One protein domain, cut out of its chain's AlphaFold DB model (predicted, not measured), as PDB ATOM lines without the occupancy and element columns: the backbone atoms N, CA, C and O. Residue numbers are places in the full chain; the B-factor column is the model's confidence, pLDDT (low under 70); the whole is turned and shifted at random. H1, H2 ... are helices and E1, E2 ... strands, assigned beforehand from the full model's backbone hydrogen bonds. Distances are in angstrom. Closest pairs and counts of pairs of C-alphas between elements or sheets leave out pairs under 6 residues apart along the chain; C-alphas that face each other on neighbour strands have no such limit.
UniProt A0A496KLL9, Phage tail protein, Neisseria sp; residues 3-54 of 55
ATOM      1  N   LYS A   3      48.476 -21.887 -26.306       65.50
ATOM      2  CA  LYS A   3      47.993 -23.254 -26.560       65.50
ATOM      3  C   LYS A   3      46.462 -23.401 -26.555       65.50
ATOM      4  O   LYS A   3      45.978 -24.093 -27.445       65.50
ATOM      5  N   PRO A   4      45.691 -22.798 -25.625       65.50
ATOM      6  CA  PRO A   4      44.247 -23.021 -25.593       65.50
ATOM      7  C   PRO A   4      43.517 -22.323 -26.745       65.50
ATOM      8  O   PRO A   4      42.606 -22.912 -27.315       65.50
ATOM      9  N   GLU A   5      43.946 -21.120 -27.137       68.31
ATOM     10  CA  GLU A   5      43.347 -20.392 -28.263       68.31
ATOM     11  C   GLU A   5      43.617 -21.094 -29.596       68.31
ATOM     12  O   GLU A   5      42.700 -21.269 -30.392       68.31
ATOM     13  N   LYS A   6      44.846 -21.589 -29.805       71.00
ATOM     14  CA  LYS A   6      45.180 -22.382 -30.999       71.00
ATOM     15  C   LYS A   6      44.397 -23.692 -31.062       71.00
ATOM     16  O   LYS A   6      43.937 -24.060 -32.136       71.00
ATOM     17  N   LEU A   7      44.207 -24.376 -29.929       70.12
ATOM     18  CA  LEU A   7      43.404 -25.602 -29.901       70.12
ATOM     19  C   LEU A   7      41.932 -25.322 -30.194       70.12
ATOM     20  O   LEU A   7      41.311 -26.062 -30.946       70.12
ATOM     21  N   ARG A   8      41.387 -24.241 -29.629       71.06
ATOM     22  CA  ARG A   8      40.006 -23.832 -29.873       71.06
ATOM     23  C   ARG A   8      39.787 -23.481 -31.346       71.06
ATOM     24  O   ARG A   8      38.856 -24.002 -31.945       71.06
ATOM     25  N   ALA A   9      40.705 -22.724 -31.949       73.25
ATOM     26  CA  ALA A   9      40.660 -22.386 -33.370       73.25
ATOM     27  C   ALA A   9      40.721 -23.626 -34.284       73.25
ATOM     28  O   ALA A   9      39.986 -23.696 -35.267       73.25
ATOM     29  N   GLU A  10      41.555 -24.622 -33.963       74.19
ATOM     30  CA  GLU A  10      41.619 -25.868 -34.741       74.19
ATOM     31  C   GLU A  10      40.346 -26.717 -34.560       74.19
ATOM     32  O   GLU A  10      39.840 -27.286 -35.525       74.19
ATOM     33  N   ILE A  11      39.762 -26.745 -33.356       71.69
ATOM     34  CA  ILE A  11      38.492 -27.442 -33.098       71.69
ATOM     35  C   ILE A  11      37.331 -26.762 -33.831       71.69
ATOM     36  O   ILE A  11      36.552 -27.447 -34.482       71.69
ATOM     37  N   GLU A  12      37.229 -25.431 -33.797       70.88
ATOM     38  CA  GLU A  12      36.198 -24.676 -34.528       70.88
ATOM     39  C   GLU A  12      36.318 -24.826 -36.050       70.88
ATOM     40  O   GLU A  12      35.322 -24.743 -36.772       70.88
ATOM     41  N   LYS A  13      37.537 -25.045 -36.548       74.19
ATOM     42  CA  LYS A  13      37.812 -25.293 -37.964       74.19
ATOM     43  C   LYS A  13      37.408 -26.703 -38.398       74.19
ATOM     44  O   LYS A  13      36.930 -26.864 -39.518       74.19
ATOM     45  N   HIS A  14      37.590 -27.706 -37.538       71.75
ATOM     46  CA  HIS A  14      37.242 -29.097 -37.840       71.75
ATOM     47  C   HIS A  14      35.789 -29.465 -37.493       71.75
ATOM     48  O   HIS A  14      35.216 -30.313 -38.172       71.75
ATOM     49  N   LEU A  15      35.174 -28.821 -36.496       67.25
ATOM     50  CA  LEU A  15      33.768 -28.998 -36.117       67.25
ATOM     51  C   LEU A  15      32.996 -27.670 -36.276       67.25
ATOM     52  O   LEU A  15      32.866 -26.898 -35.320       67.25
ATOM     53  N   PRO A  16      32.407 -27.399 -37.457       67.62
ATOM     54  CA  PRO A  16      31.580 -26.206 -37.672       67.62
ATOM     55  C   PRO A  16      30.299 -26.201 -36.817       67.62
ATOM     56  O   PRO A  16      29.682 -25.155 -36.622       67.62
ATOM     57  N   GLU A  17      29.911 -27.357 -36.278       63.72
ATOM     58  CA  GLU A  17      28.775 -27.539 -35.366       63.72
ATOM     59  C   GLU A  17      29.023 -26.860 -34.013       63.72
ATOM     60  O   GLU A  17      28.131 -26.225 -33.454       63.72
ATOM     61  N   ILE A  18      30.273 -26.887 -33.547       65.69
ATOM     62  CA  ILE A  18      30.718 -26.194 -32.335       65.69
ATOM     63  C   ILE A  18      30.797 -24.681 -32.561       65.69
ATOM     64  O   ILE A  18      30.475 -23.900 -31.668       65.69
ATOM     65  N   LYS A  19      31.158 -24.250 -33.775       65.25
ATOM     66  CA  LYS A  19      31.134 -22.830 -34.155       65.25
ATOM     67  C   LYS A  19      29.711 -22.256 -34.154       65.25
ATOM     68  O   LYS A  19      29.523 -21.080 -33.852       65.25
ATOM     69  N   LYS A  20      28.713 -23.075 -34.506       66.94
ATOM     70  CA  LYS A  20      27.290 -22.700 -34.458       66.94
ATOM     71  C   LYS A  20      26.729 -22.714 -33.037       66.94
ATOM     72  O   LYS A  20      25.956 -21.823 -32.703       66.94
ATOM     73  N   ASN A  21      27.152 -23.678 -32.216       65.94
ATOM     74  CA  ASN A  21      26.678 -23.850 -30.846       65.94
ATOM     75  C   ASN A  21      27.859 -23.805 -29.860       65.94
ATOM     76  O   ASN A  21      28.346 -24.856 -29.431       65.94
ATOM     77  N   PRO A  22      28.314 -22.604 -29.460       67.19
ATOM     78  CA  PRO A  22      29.456 -22.447 -28.556       67.19
ATOM     79  C   PRO A  22      29.216 -23.044 -27.160       67.19
ATOM     80  O   PRO A  22      30.168 -23.341 -26.447       67.19
ATOM     81  N   GLU A  23      27.957 -23.262 -26.782       65.81
ATOM     82  CA  GLU A  23      27.536 -23.958 -25.560       65.81
ATOM     83  C   GLU A  23      27.827 -25.467 -25.556       65.81
ATOM     84  O   GLU A  23      27.988 -26.051 -24.486       65.81
ATOM     85  N   LYS A  24      27.973 -26.099 -26.732       66.38
ATOM     86  CA  LYS A  24      28.301 -27.532 -26.845       66.38
ATOM     87  C   LYS A  24      29.768 -27.848 -26.568       66.38
ATOM     88  O   LYS A  24      30.120 -29.010 -26.378       66.38
ATOM     89  N   LEU A  25      30.628 -26.829 -26.560       70.81
ATOM     90  CA  LEU A  25      32.055 -26.961 -26.297       70.81
ATOM     91  C   LEU A  25      32.386 -26.346 -24.942       70.81
ATOM     92  O   LEU A  25      32.589 -25.141 -24.808       70.81
ATOM     93  N   SER A  26      32.533 -27.209 -23.946       74.19
ATOM     94  CA  SER A  26      33.043 -26.808 -22.642       74.19
ATOM     95  C   SER A  26      34.529 -27.152 -22.539       74.19
ATOM     96  O   SER A  26      34.912 -28.321 -22.492       74.19
ATOM     97  N   MET A  27      35.380 -26.123 -22.525       72.88
ATOM     98  CA  MET A  27      36.828 -26.255 -22.346       72.88
ATOM     99  C   MET A  27      37.227 -25.791 -20.949       72.88
ATOM    100  O   MET A  27      37.077 -24.617 -20.614       72.88
ATOM    101  N   PHE A  28      37.801 -26.692 -20.159       74.81
ATOM    102  CA  PHE A  28      38.302 -26.382 -18.825       74.81
ATOM    103  C   PHE A  28      39.803 -26.637 -18.757       74.81
ATOM    104  O   PHE A  28      40.282 -27.731 -19.059       74.81
ATOM    105  N   ILE A  29      40.558 -25.621 -18.342       71.12
ATOM    106  CA  ILE A  29      41.982 -25.763 -18.036       71.12
ATOM    107  C   ILE A  29      42.079 -26.096 -16.553       71.12
ATOM    108  O   ILE A  29      41.815 -25.249 -15.700       71.12
ATOM    109  N   MET A  30      42.451 -27.332 -16.238       73.50
ATOM    110  CA  MET A  30      42.749 -27.695 -14.859       73.50
ATOM    111  C   MET A  30      44.089 -27.079 -14.439       73.50
ATOM    112  O   MET A  30      44.995 -26.950 -15.275       73.50
ATOM    113  N   PRO A  31      44.240 -26.706 -13.153       64.75
ATOM    114  CA  PRO A  31      45.456 -26.083 -12.654       64.75
ATOM    115  C   PRO A  31      46.665 -26.965 -12.961       64.75
ATOM    116  O   PRO A  31      46.774 -28.110 -12.517       64.75
ATOM    117  N   GLY A  32      47.555 -26.410 -13.777       67.44
ATOM    118  CA  GLY A  32      48.788 -27.060 -14.171       67.44
ATOM    119  C   GLY A  32      49.806 -27.097 -13.039       67.44
ATOM    120  O   GLY A  32      49.755 -26.290 -12.112       67.44
ATOM    121  N   ARG A  33      50.766 -28.018 -13.125       72.31
ATOM    122  CA  ARG A  33      51.940 -28.033 -12.243       72.31
ATOM    123  C   ARG A  33      53.182 -27.682 -13.045       72.31
ATOM    124  O   ARG A  33      53.376 -28.173 -14.159       72.31
ATOM    125  N   VAL A  34      54.031 -26.850 -12.452       74.25
ATOM    126  CA  VAL A  34      55.391 -26.627 -12.941       74.25
ATOM    127  C   VAL A  34      56.226 -27.814 -12.476       74.25
ATOM    128  O   VAL A  34      56.371 -28.048 -11.277       74.25
ATOM    129  N   VAL A  35      56.730 -28.595 -13.423       78.12
ATOM    130  CA  VAL A  35      57.609 -29.732 -13.162       78.12
ATOM    131  C   VAL A  35      59.031 -29.281 -13.469       78.12
ATOM    132  O   VAL A  35      59.366 -29.008 -14.618       78.12
ATOM    133  N   ALA A  36      59.855 -29.154 -12.431       75.50
ATOM    134  CA  ALA A  36      61.276 -28.867 -12.589       75.50
ATOM    135  C   ALA A  36      62.042 -30.161 -12.897       75.50
ATOM    136  O   ALA A  36      61.820 -31.189 -12.249       75.50
ATOM    137  N   SER A  37      62.960 -30.109 -13.859       75.19
ATOM    138  CA  SER A  37      63.849 -31.231 -14.162       75.19
ATOM    139  C   SER A  37      65.014 -31.246 -13.177       75.19
ATOM    140  O   SER A  37      65.774 -30.286 -13.063       75.19
ATOM    141  N   LYS A  38      65.168 -32.340 -12.428       74.38
ATOM    142  CA  LYS A  38      66.222 -32.450 -11.413       74.38
ATOM    143  C   LYS A  38      67.593 -32.524 -12.101       74.38
ATOM    144  O   LYS A  38      67.836 -33.441 -12.875       74.38
ATOM    145  N   GLY A  39      68.479 -31.570 -11.803       78.25
ATOM    146  CA  GLY A  39      69.838 -31.502 -12.364       78.25
ATOM    147  C   GLY A  39      70.028 -30.507 -13.516       78.25
ATOM    148  O   GLY A  39      71.154 -30.338 -13.969       78.25
ATOM    149  N   THR A  40      68.974 -29.812 -13.962       74.44
ATOM    150  CA  THR A  40      69.073 -28.712 -14.937       74.44
ATOM    151  C   THR A  40      68.195 -27.528 -14.513       74.44
ATOM    152  O   THR A  40      67.301 -27.667 -13.684       74.44
ATOM    153  N   LEU A  41      68.427 -26.341 -15.081       76.25
ATOM    154  CA  LEU A  41      67.577 -25.148 -14.888       76.25
ATOM    155  C   LEU A  41      66.289 -25.179 -15.741       76.25
ATOM    156  O   LEU A  41      65.597 -24.171 -15.884       76.25
ATOM    157  N   SER A  42      65.966 -26.329 -16.332       71.12
ATOM    158  CA  SER A  42      64.799 -26.496 -17.195       71.12
ATOM    159  C   SER A  42      63.547 -26.788 -16.370       71.12
ATOM    160  O   SER A  42      63.557 -27.618 -15.460       71.12
ATOM    161  N   HIS A  43      62.443 -26.135 -16.727       74.88
ATOM    162  CA  HIS A  43      61.126 -26.396 -16.161       74.88
ATOM    163  C   HIS A  43      60.116 -26.630 -17.283       74.88
ATOM    164  O   HIS A  43      60.178 -25.998 -18.336       74.88
ATOM    165  N   GLU A  44      59.174 -27.533 -17.043       78.06
ATOM    166  CA  GLU A  44      58.042 -27.773 -17.923       78.06
ATOM    167  C   GLU A  44      56.760 -27.329 -17.234       78.06
ATOM    168  O   GLU A  44      56.481 -27.706 -16.094       78.06
ATOM    169  N   THR A  45      55.931 -26.573 -17.944       72.25
ATOM    170  CA  THR A  45      54.605 -26.213 -17.447       72.25
ATOM    171  C   THR A  45      53.580 -27.171 -18.033       72.25
ATOM    172  O   THR A  45      53.238 -27.093 -19.217       72.25
ATOM    173  N   ARG A  46      53.111 -28.110 -17.206       73.50
ATOM    174  CA  ARG A  46      52.124 -29.116 -17.603       73.50
ATOM    175  C   ARG A  46      50.739 -28.644 -17.219       73.50
ATOM    176  O   ARG A  46      50.515 -28.309 -16.063       73.50
ATOM    177  N   PHE A  47      49.818 -28.670 -18.171       71.06
ATOM    178  CA  PHE A  47      48.411 -28.358 -17.955       71.06
ATOM    179  C   PHE A  47      47.564 -29.497 -18.496       71.06
ATOM    180  O   PHE A  47      47.905 -30.082 -19.525       71.06
ATOM    181  N   THR A  48      46.448 -29.764 -17.828       71.94
ATOM    182  CA  THR A  48      45.418 -30.661 -18.347       71.94
ATOM    183  C   THR A  48      44.310 -29.804 -18.934       71.94
ATOM    184  O   THR A  48      43.737 -28.965 -18.239       71.94
ATOM    185  N   LEU A  49      44.033 -30.001 -20.219       75.00
ATOM    186  CA  LEU A  49      42.893 -29.398 -20.888       75.00
ATOM    187  C   LEU A  49      41.813 -30.466 -21.030       75.00
ATOM    188  O   LEU A  49      42.001 -31.451 -21.741       75.00
ATOM    189  N   SER A  50      40.695 -30.261 -20.348       74.06
ATOM    190  CA  SER A  50      39.507 -31.094 -20.474       74.06
ATOM    191  C   SER A  50      38.579 -30.462 -21.498       74.06
ATOM    192  O   SER A  50      38.213 -29.292 -21.370       74.06
ATOM    193  N   ILE A  51      38.219 -31.235 -22.516       74.38
ATOM    194  CA  ILE A  51      37.307 -30.816 -23.576       74.38
ATOM    195  C   ILE A  51      36.089 -31.719 -23.480       74.38
ATOM    196  O   ILE A  51      36.212 -32.938 -23.586       74.38
ATOM    197  N   LEU A  52      34.933 -31.113 -23.246       76.19
ATOM    198  CA  LEU A  52      33.654 -31.797 -23.219       76.19
ATOM    199  C   LEU A  52      32.841 -31.306 -24.415       76.19
ATOM    200  O   LEU A  52      32.595 -30.107 -24.548       76.19
ATOM    201  N   ILE A  53      32.499 -32.245 -25.294       72.75
ATOM    202  CA  ILE A  53      31.675 -32.019 -26.478       72.75
ATOM    203  C   ILE A  53      30.349 -32.727 -26.218       72.75
ATOM    204  O   ILE A  53      30.337 -33.938 -26.001       72.75
ATOM    205  N   THR A  54      29.259 -31.969 -26.181       67.75
ATOM    206  CA  THR A  54      27.898 -32.506 -26.039       67.75
ATOM    207  C   THR A  54      27.209 -32.567 -27.400       67.75
ATOM    208  O   THR A  54      27.400 -31.655 -28.207       67.75
TER     209      THR A  54
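AT A GLANCE: This is residues 3 to 54 of the 55 residues of the protein "Phage tail protein" of Neisseria sp (UniProt A0A496KLL9). A long hairpin, E1 and E2, makes a rod whose turn, residues 37 to 42, sticks out. H1 folds back near its open half, with H2 at the corner. The 52 printed residues are mixed in class, helices before strands. The whole is only just extended, close to loose: radius of gyration of the C-alphas 15.1 A, spans 48 by 17 by 10 A.

HOW THE PARTS SIT: Start at H1, residues 3 to 14; it only just touches H2, residues 16 to 20, only at the corner: 3 pairs of C-alphas within 8 A, closest Glu 12 and Lys 19, 5.4 A. Both have every O i to N i+4 pair within hydrogen-bond range. H1 and E1, residues 25 to 36, are near each other: 7 C-alpha pairs within 10 A. E1 and E2, residues 43 to 53, are antiparallel; find N 28 and O 50 within range, 2.9 A.

IN THESE COORDINATES: Find C-alpha 3 at (47.993, -23.254, -26.560). E1 runs 32.3 A; E2 ends at C-alpha 53, (31.675, -32.019, -26.478).

THE WHOLE: The printed part has no cut; pLDDT is under 70 at 16 residues, among them 15 to 24.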